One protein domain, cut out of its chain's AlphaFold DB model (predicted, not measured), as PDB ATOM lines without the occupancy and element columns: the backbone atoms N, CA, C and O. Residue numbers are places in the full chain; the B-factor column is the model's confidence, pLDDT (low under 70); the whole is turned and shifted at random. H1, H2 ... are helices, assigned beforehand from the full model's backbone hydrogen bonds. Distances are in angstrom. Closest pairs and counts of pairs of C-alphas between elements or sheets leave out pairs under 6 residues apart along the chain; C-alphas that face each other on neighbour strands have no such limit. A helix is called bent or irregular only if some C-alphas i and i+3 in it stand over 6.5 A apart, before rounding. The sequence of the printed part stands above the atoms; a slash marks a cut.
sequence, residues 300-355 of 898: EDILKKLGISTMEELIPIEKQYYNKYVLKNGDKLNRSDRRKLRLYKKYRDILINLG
ATOM      1  N   GLU A 300     114.732  59.922 385.702       82.56
ATOM      2  CA  GLU A 300     115.898  59.049 385.617       82.56
ATOM      3  C   GLU A 300     116.201  58.622 384.172       82.56
ATOM      4  O   GLU A 300     117.357  58.646 383.746       82.56
ATOM      5  N   ASP A 301     115.171  58.380 383.354       85.12
ATOM      6  CA  ASP A 301     115.309  58.253 381.901       85.12
ATOM      7  C   ASP A 301     115.976  59.475 381.270       85.12
ATOM      8  O   ASP A 301     116.827  59.327 380.391       85.12
ATOM      9  N   ILE A 302     115.573  60.686 381.666       85.00
ATOM     10  CA  ILE A 302     116.108  61.930 381.104       85.00
ATOM     11  C   ILE A 302     117.579  62.108 381.513       85.00
ATOM     12  O   ILE A 302     118.401  62.406 380.645       85.00
ATOM     13  N   LEU A 303     117.932  61.860 382.780       85.38
ATOM     14  CA  LEU A 303     119.320  61.877 383.273       85.38
ATOM     15  C   LEU A 303     120.193  60.851 382.528       85.38
ATOM     16  O   LEU A 303     121.207  61.210 381.919       85.38
ATOM     17  N   LYS A 304     119.733  59.595 382.444       87.25
ATOM     18  CA  LYS A 304     120.398  58.496 381.725       87.25
ATOM     19  C   LYS A 304     120.577  58.809 380.236       87.25
ATOM     20  O   LYS A 304     121.657  58.599 379.685       87.25
ATOM     21  N   LYS A 305     119.568  59.402 379.584       85.81
ATOM     22  CA  LYS A 305     119.635  59.864 378.182       85.81
ATOM     23  C   LYS A 305     120.602  61.045 377.998       85.81
ATOM     24  O   LYS A 305     121.218  61.154 376.938       85.81
ATOM     25  N   LEU A 306     120.779  61.910 379.000       83.19
ATOM     26  CA  LEU A 306     121.774  62.994 378.995       83.19
ATOM     27  C   LEU A 306     123.208  62.519 379.305       83.19
ATOM     28  O   LEU A 306     124.158  63.266 379.040       83.19
ATOM     29  N   GLY A 307     123.375  61.295 379.818       83.81
ATOM     30  CA  GLY A 307     124.657  60.753 380.270       83.81
ATOM     31  C   GLY A 307     125.160  61.500 381.502       83.81
ATOM     32  O   GLY A 307     126.223  62.120 381.439       83.81
ATOM     33  N   ILE A 308     124.324  61.525 382.537       85.06
ATOM     34  CA  ILE A 308     124.453  62.250 383.805       85.06
ATOM     35  C   ILE A 308     123.971  61.307 384.914       85.06
ATOM     36  O   ILE A 308     122.973  60.616 384.700       85.06
ATOM     37  N   SER A 309     124.633  61.289 386.072       77.69
ATOM     38  CA  SER A 309     124.187  60.514 387.242       77.69
ATOM     39  C   SER A 309     123.523  61.373 388.320       77.69
ATOM     40  O   SER A 309     122.714  60.852 389.081       77.69
ATOM     41  N   THR A 310     123.819  62.676 388.385       81.25
ATOM     42  CA  THR A 310     123.322  63.562 389.452       81.25
ATOM     43  C   THR A 310     122.467  64.722 388.939       81.25
ATOM     44  O   THR A 310     122.639  65.229 387.832       81.25
ATOM     45  N   MET A 311     121.544  65.203 389.775       79.62
ATOM     46  CA  MET A 311     120.717  66.379 389.461       79.62
ATOM     47  C   MET A 311     121.547  67.671 389.377       79.62
ATOM     48  O   MET A 311     121.222  68.577 388.611       79.62
ATOM     49  N   GLU A 312     122.654  67.749 390.119       78.69
ATOM     50  CA  GLU A 312     123.524  68.928 390.181       78.69
ATOM     51  C   GLU A 312     124.236  69.206 388.846       78.69
ATOM     52  O   GLU A 312     124.393  70.363 388.450       78.69
ATOM     53  N   GLU A 313     124.570  68.161 388.081       81.88
ATOM     54  CA  GLU A 313     125.126  68.262 386.723       81.88
ATOM     55  C   GLU A 313     124.174  68.922 385.704       81.88
ATOM     56  O   GLU A 313     124.624  69.384 384.649       81.88
ATOM     57  N   LEU A 314     122.872  69.042 385.996       85.75
ATOM     58  CA  LEU A 314     121.951  69.820 385.159       85.75
ATOM     59  C   LEU A 314     122.219  71.333 385.262       85.75
ATOM     60  O   LEU A 314     122.015  72.061 384.288       85.75
ATOM     61  N   ILE A 315     122.741  71.819 386.394       83.62
ATOM     62  CA  ILE A 315     123.008  73.244 386.655       83.62
ATOM     63  C   ILE A 315     124.035  73.848 385.670       83.62
ATOM     64  O   ILE A 315     123.738  74.891 385.073       83.62
ATOM     65  N   PRO A 316     125.230  73.259 385.428       83.94
ATOM     66  CA  PRO A 316     126.150  73.770 384.410       83.94
ATOM     67  C   PRO A 316     125.577  73.665 382.987       83.94
ATOM     68  O   PRO A 316     125.909  74.494 382.138       83.94
ATOM     69  N   ILE A 317     124.685  72.706 382.716       85.81
ATOM     70  CA  ILE A 317     124.049  72.544 381.401       85.81
ATOM     71  C   ILE A 317     122.978  73.620 381.167       85.81
ATOM     72  O   ILE A 317     122.939  74.188 380.074       85.81
ATOM     73  N   GLU A 318     122.184  73.992 382.175       87.94
ATOM     74  CA  GLU A 318     121.272  75.144 382.097       87.94
ATOM     75  C   GLU A 318     122.047  76.458 381.901       87.94
ATOM     76  O   GLU A 318     121.676  77.268 381.052       87.94
ATOM     77  N   LYS A 319     123.187  76.648 382.585       84.19
ATOM     78  CA  LYS A 319     124.077  77.805 382.349       84.19
ATOM     79  C   LYS A 319     124.594  77.843 380.901       84.19
ATOM     80  O   LYS A 319     124.529  78.885 380.244       84.19
ATOM     81  N   GLN A 320     125.041  76.709 380.349       82.69
ATOM     82  CA  GLN A 320     125.424  76.615 378.929       82.69
ATOM     83  C   GLN A 320     124.237  76.848 377.976       82.69
ATOM     84  O   GLN A 320     124.413  77.427 376.898       82.69
ATOM     85  N   TYR A 321     123.030  76.415 378.353       85.94
ATOM     86  CA  TYR A 321     121.806  76.607 377.576       85.94
ATOM     87  C   TYR A 321     121.448  78.092 377.497       85.94
ATOM     88  O   TYR A 321     121.237  78.619 376.398       85.94
ATOM     89  N   TYR A 322     121.461  78.771 378.644       82.12
ATOM     90  CA  TYR A 322     121.181  80.193 378.784       82.12
ATOM     91  C   TYR A 322     122.156  81.042 377.959       82.12
ATOM     92  O   TYR A 322     121.731  81.786 377.070       82.12
ATOM     93  N   ASN A 323     123.465  80.847 378.144       80.81
ATOM     94  CA  ASN A 323     124.496  81.592 377.413       80.81
ATOM     95  C   ASN A 323     124.341  81.443 375.888       80.81
ATOM     96  O   ASN A 323     124.348  82.425 375.141       80.81
ATOM     97  N   LYS A 324     124.105  80.215 375.412       81.50
ATOM     98  CA  LYS A 324     124.059  79.902 373.979       81.50
ATOM     99  C   LYS A 324     122.750  80.272 373.282       81.50
ATOM    100  O   LYS A 324     122.788  80.715 372.134       81.50
ATOM    101  N   TYR A 325     121.599  80.040 373.915       76.62
ATOM    102  CA  TYR A 325     120.287  80.206 373.273       76.62
ATOM    103  C   TYR A 325     119.526  81.455 373.729       76.62
ATOM    104  O   TYR A 325     118.751  81.982 372.929       76.62
ATOM    105  N   VAL A 326     119.750  81.942 374.956       72.81
ATOM    106  CA  VAL A 326     119.106  83.157 375.485       72.81
ATOM    107  C   VAL A 326     119.995  84.375 375.232       72.81
ATOM    108  O   VAL A 326     119.612  85.250 374.455       72.81
ATOM    109  N   LEU A 327     121.216  84.397 375.785       73.00
ATOM    110  CA  LEU A 327     122.159  85.511 375.597       73.00
ATOM    111  C   LEU A 327     122.784  85.551 374.193       73.00
ATOM    112  O   LEU A 327     123.236  86.607 373.759       73.00
ATOM    113  N   LYS A 328     122.803  84.414 373.478       74.00
ATOM    114  CA  LYS A 328     123.465  84.217 372.165       74.00
ATOM    115  C   LYS A 328     124.982  84.469 372.182       74.00
ATOM    116  O   LYS A 328     125.605  84.539 371.125       74.00
ATOM    117  N   ASN A 329     125.568  84.530 373.376       60.97
ATOM    118  CA  ASN A 329     126.989  84.702 373.631       60.97
ATOM    119  C   ASN A 329     127.554  83.343 374.051       60.97
ATOM    120  O   ASN A 329     127.419  82.931 375.200       60.97
ATOM    121  N   GLY A 330     128.148  82.615 373.107       55.38
ATOM    122  CA  GLY A 330     128.747  81.320 373.397       55.38
ATOM    123  C   GLY A 330     129.671  80.847 372.287       55.38
ATOM    124  O   GLY A 330     129.332  80.927 371.105       55.38
ATOM    125  N   ASP A 331     130.825  80.333 372.694       57.81
ATOM    126  CA  ASP A 331     131.867  79.828 371.808       57.81
ATOM    127  C   ASP A 331     131.450  78.567 371.035       57.81
ATOM    128  O   ASP A 331     130.326  78.052 371.108       57.81
ATOM    129  N   LYS A 332     132.382  78.034 370.241       68.06
ATOM    130  CA  LYS A 332     132.176  76.823 369.440       68.06
ATOM    131  C   LYS A 332     132.158  75.558 370.321       68.06
ATOM    132  O   LYS A 332     133.069  74.751 370.218       68.06
ATOM    133  N   LEU A 333     131.088  75.339 371.103       73.12
ATOM    134  CA  LEU A 333     130.882  74.096 371.878       73.12
ATOM    135  C   LEU A 333     131.156  72.844 371.024       73.12
ATOM    136  O   LEU A 333     130.689  72.772 369.865       73.12
ATOM    137  N   ASN A 334     131.820  71.862 371.646       78.38
ATOM    138  CA  ASN A 334     132.269  70.615 371.031       78.38
ATOM    139  C   ASN A 334     131.096  69.748 370.553       78.38
ATOM    140  O   ASN A 334     129.917  70.007 370.818       78.38
ATOM    141  N   ARG A 335     131.410  68.696 369.785       77.25
ATOM    142  CA  ARG A 335     130.402  67.809 369.175       77.25
ATOM    143  C   ARG A 335     129.599  67.022 370.222       77.25
ATOM    144  O   ARG A 335     128.414  66.776 369.988       77.25
ATOM    145  N   SER A 336     130.220  66.687 371.354       78.56
ATOM    146  CA  SER A 336     129.619  66.125 372.574       78.56
ATOM    147  C   SER A 336     128.579  67.069 373.176       78.56
ATOM    148  O   SER A 336     127.389  66.766 373.214       78.56
ATOM    149  N   ASP A 337     129.006  68.262 373.566       80.31
ATOM    150  CA  ASP A 337     128.218  69.202 374.363       80.31
ATOM    151  C   ASP A 337     127.098  69.792 373.501       80.31
ATOM    152  O   ASP A 337     125.971  69.983 373.942       80.31
ATOM    153  N   ARG A 338     127.348  69.968 372.196       81.62
ATOM    154  CA  ARG A 338     126.315  70.306 371.208       81.62
ATOM    155  C   ARG A 338     125.253  69.211 371.045       81.62
ATOM    156  O   ARG A 338     124.141  69.551 370.641       81.62
ATOM    157  N   ARG A 339     125.556  67.937 371.331       82.94
ATOM    158  CA  ARG A 339     124.559  66.852 371.422       82.94
ATOM    159  C   ARG A 339     123.837  66.898 372.773       82.94
ATOM    160  O   ARG A 339     122.618  67.058 372.747       82.94
ATOM    161  N   LYS A 340     124.556  66.878 373.909       86.56
ATOM    162  CA  LYS A 340     123.957  66.978 375.260       86.56
ATOM    163  C   LYS A 340     123.003  68.177 375.362       86.56
ATOM    164  O   LYS A 340     121.833  68.004 375.672       86.56
ATOM    165  N   LEU A 341     123.432  69.369 374.948       88.50
ATOM    166  CA  LEU A 341     122.639  70.605 375.015       88.50
ATOM    167  C   LEU A 341     121.456  70.668 374.023       88.50
ATOM    168  O   LEU A 341     120.543  71.474 374.194       88.50
ATOM    169  N   ARG A 342     121.451  69.846 372.962       85.25
ATOM    170  CA  ARG A 342     120.272  69.668 372.088       85.25
ATOM    171  C   ARG A 342     119.250  68.725 372.711       85.25
ATOM    172  O   ARG A 342     118.057  68.956 372.556       85.25
ATOM    173  N   LEU A 343     119.723  67.683 373.389       87.31
ATOM    174  CA  LEU A 343     118.878  66.717 374.079       87.31
ATOM    175  C   LEU A 343     118.266  67.337 375.340       87.31
ATOM    176  O   LEU A 343     117.058  67.267 375.524       87.31
ATOM    177  N   TYR A 344     119.069  68.079 376.106       88.81
ATOM    178  CA  TYR A 344     118.613  68.924 377.206       88.81
ATOM    179  C   TYR A 344     117.551  69.918 376.724       88.81
ATOM    180  O   TYR A 344     116.464  69.951 377.281       88.81
ATOM    181  N   LYS A 345     117.771  70.623 375.602       90.12
ATOM    182  CA  LYS A 345     116.740  71.495 375.007       90.12
ATOM    183  C   LYS A 345     115.412  70.774 374.690       90.12
ATOM    184  O   LYS A 345     114.383  71.436 374.677       90.12
ATOM    185  N   LYS A 346     115.411  69.462 374.421       89.50
ATOM    186  CA  LYS A 346     114.176  68.689 374.178       89.50
ATOM    187  C   LYS A 346     113.404  68.407 375.477       89.50
ATOM    188  O   LYS A 346     112.184  68.349 375.435       89.50
ATOM    189  N   TYR A 347     114.103  68.222 376.599       88.56
ATOM    190  CA  TYR A 347     113.507  67.808 377.877       88.56
ATOM    191  C   TYR A 347     113.499  68.899 378.958       88.56
ATOM    192  O   TYR A 347     112.916  68.693 380.014       88.56
ATOM    193  N   ARG A 348     114.104  70.067 378.703       86.94
ATOM    194  CA  ARG A 348     114.249  71.179 379.657       86.94
ATOM    195  C   ARG A 348     112.931  71.585 380.306       86.94
ATOM    196  O   ARG A 348     112.897  71.802 381.507       86.94
ATOM    197  N   ASP A 349     111.863  71.681 379.525       81.75
ATOM    198  CA  ASP A 349     110.585  72.171 380.042       81.75
ATOM    199  C   ASP A 349     109.895  71.093 380.912       81.75
ATOM    200  O   ASP A 349     109.266  71.423 381.910       81.75
ATOM    201  N   ILE A 350     110.144  69.802 380.641       85.38
ATOM    202  CA  ILE A 350     109.774  68.688 381.537       85.38
ATOM    203  C   ILE A 350     110.618  68.736 382.823       85.38
ATOM    204  O   ILE A 350     110.072  68.636 383.915       85.38
ATOM    205  N   LEU A 351     111.934  68.961 382.722       84.81
ATOM    206  CA  LEU A 351     112.833  69.094 383.880       84.81
ATOM    207  C   LEU A 351     112.499  70.304 384.772       84.81
ATOM    208  O   LEU A 351     112.717  70.247 385.977       84.81
ATOM    209  N   ILE A 352     111.957  71.385 384.208       84.19
ATOM    210  CA  ILE A 352     111.455  72.532 384.982       84.19
ATOM    211  C   ILE A 352     110.137  72.173 385.678       84.19
ATOM    212  O   ILE A 352     109.996  72.439 386.868       84.19
ATOM    213  N   ASN A 353     109.204  71.524 384.974       80.25
ATOM    214  CA  ASN A 353     107.920  71.105 385.549       80.25
ATOM    215  C   ASN A 353     108.083  70.051 386.662       80.25
ATOM    216  O   ASN A 353     107.341  70.077 387.636       80.25
ATOM    217  N   LEU A 354     109.086  69.172 386.556       80.25
ATOM    218  CA  LEU A 354     109.481  68.211 387.599       80.25
ATOM    219  C   LEU A 354     110.296  68.848 388.746       80.25
ATOM    220  O   LEU A 354     110.813  68.132 389.598       80.25
ATOM    221  N   GLY A 355     110.502  70.171 388.748       80.19
ATOM    222  CA  GLY A 355     111.303  70.882 389.755       80.19
ATOM    223  C   GLY A 355     112.817  70.618 389.704       80.19
ATOM    224  O   GLY A 355     113.569  71.247 390.448       80.19
TER     225      GLY A 355
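What this domain is: This is residues 300 to 355 of the 898 residues of the protein "J domain-containing protein" of Smittium culicis (UniProt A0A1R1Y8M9). What does the model look like? Going along the printed part, a short helix H1 and then a helix H2 both pack on the middle stretch of one long, kinked helix, H3, with H1 running nearly alongside H3 and H2 crossing it. H1 and H2 stay apart from each other. What is it made of? The printed part has 56 residues with three named helices in the order H1, H2, H3 and no named strand; its class is all helix, and it is compact, with a radius of gyration of the C-alphas of 11.0 A and spans of 30 by 22 by 18 A.

How they stand to each other: How does H1, residues 300 to 306, stand to H3, residues 335 to 353? They touch, H3 with residues 340 to 347 alone, and the closest C-alphas, those of Leu 306 and Lys 340, are 5.9 A apart. They run opposite ways at a shallow tilt of 29 degrees. How does H2, residues 314 to 326, stand to the others? Its residues 317 to 321 alone touch residues 341 to 345 of H3, about perpendicular at 80 degrees; the closest C-alphas, those of Tyr 321 and Leu 341, are 6.6 A apart. H1 and H2 are apart. What do the backbones show? In H1 and H2 every O i to N i+4 pair is within hydrogen-bond range; in H3 12 of 15 are.

Where its parts are: Where does H1 begin, and how long are H1 and H2? C-alpha 300 is at (115.898, 59.049, 385.617); H1 is 9.7 A long from first to last C-alpha and H2 is 16.7 A. Where does H3 run? It spans 28.0 A from C-alpha 335 at (130.402, 67.809, 369.175) to C-alpha 353 at (107.920, 71.105, 385.549). It has a kink of 54 degrees near residue 347 and is irregular, with C-alphas 346 and 349 7.7 A apart.

The domain as a whole: How large is it? The two C-alphas farthest apart, those of Glu 300 and Asn 329, are 30.4 A apart. Is there a cut or a long link? The printed part has no cut, and the links H1 to H2 and H2 to H3 are short. Where is confidence low? Residues 329 to 332 are under 70, and the mean pLDDT of the printed part is 81.2.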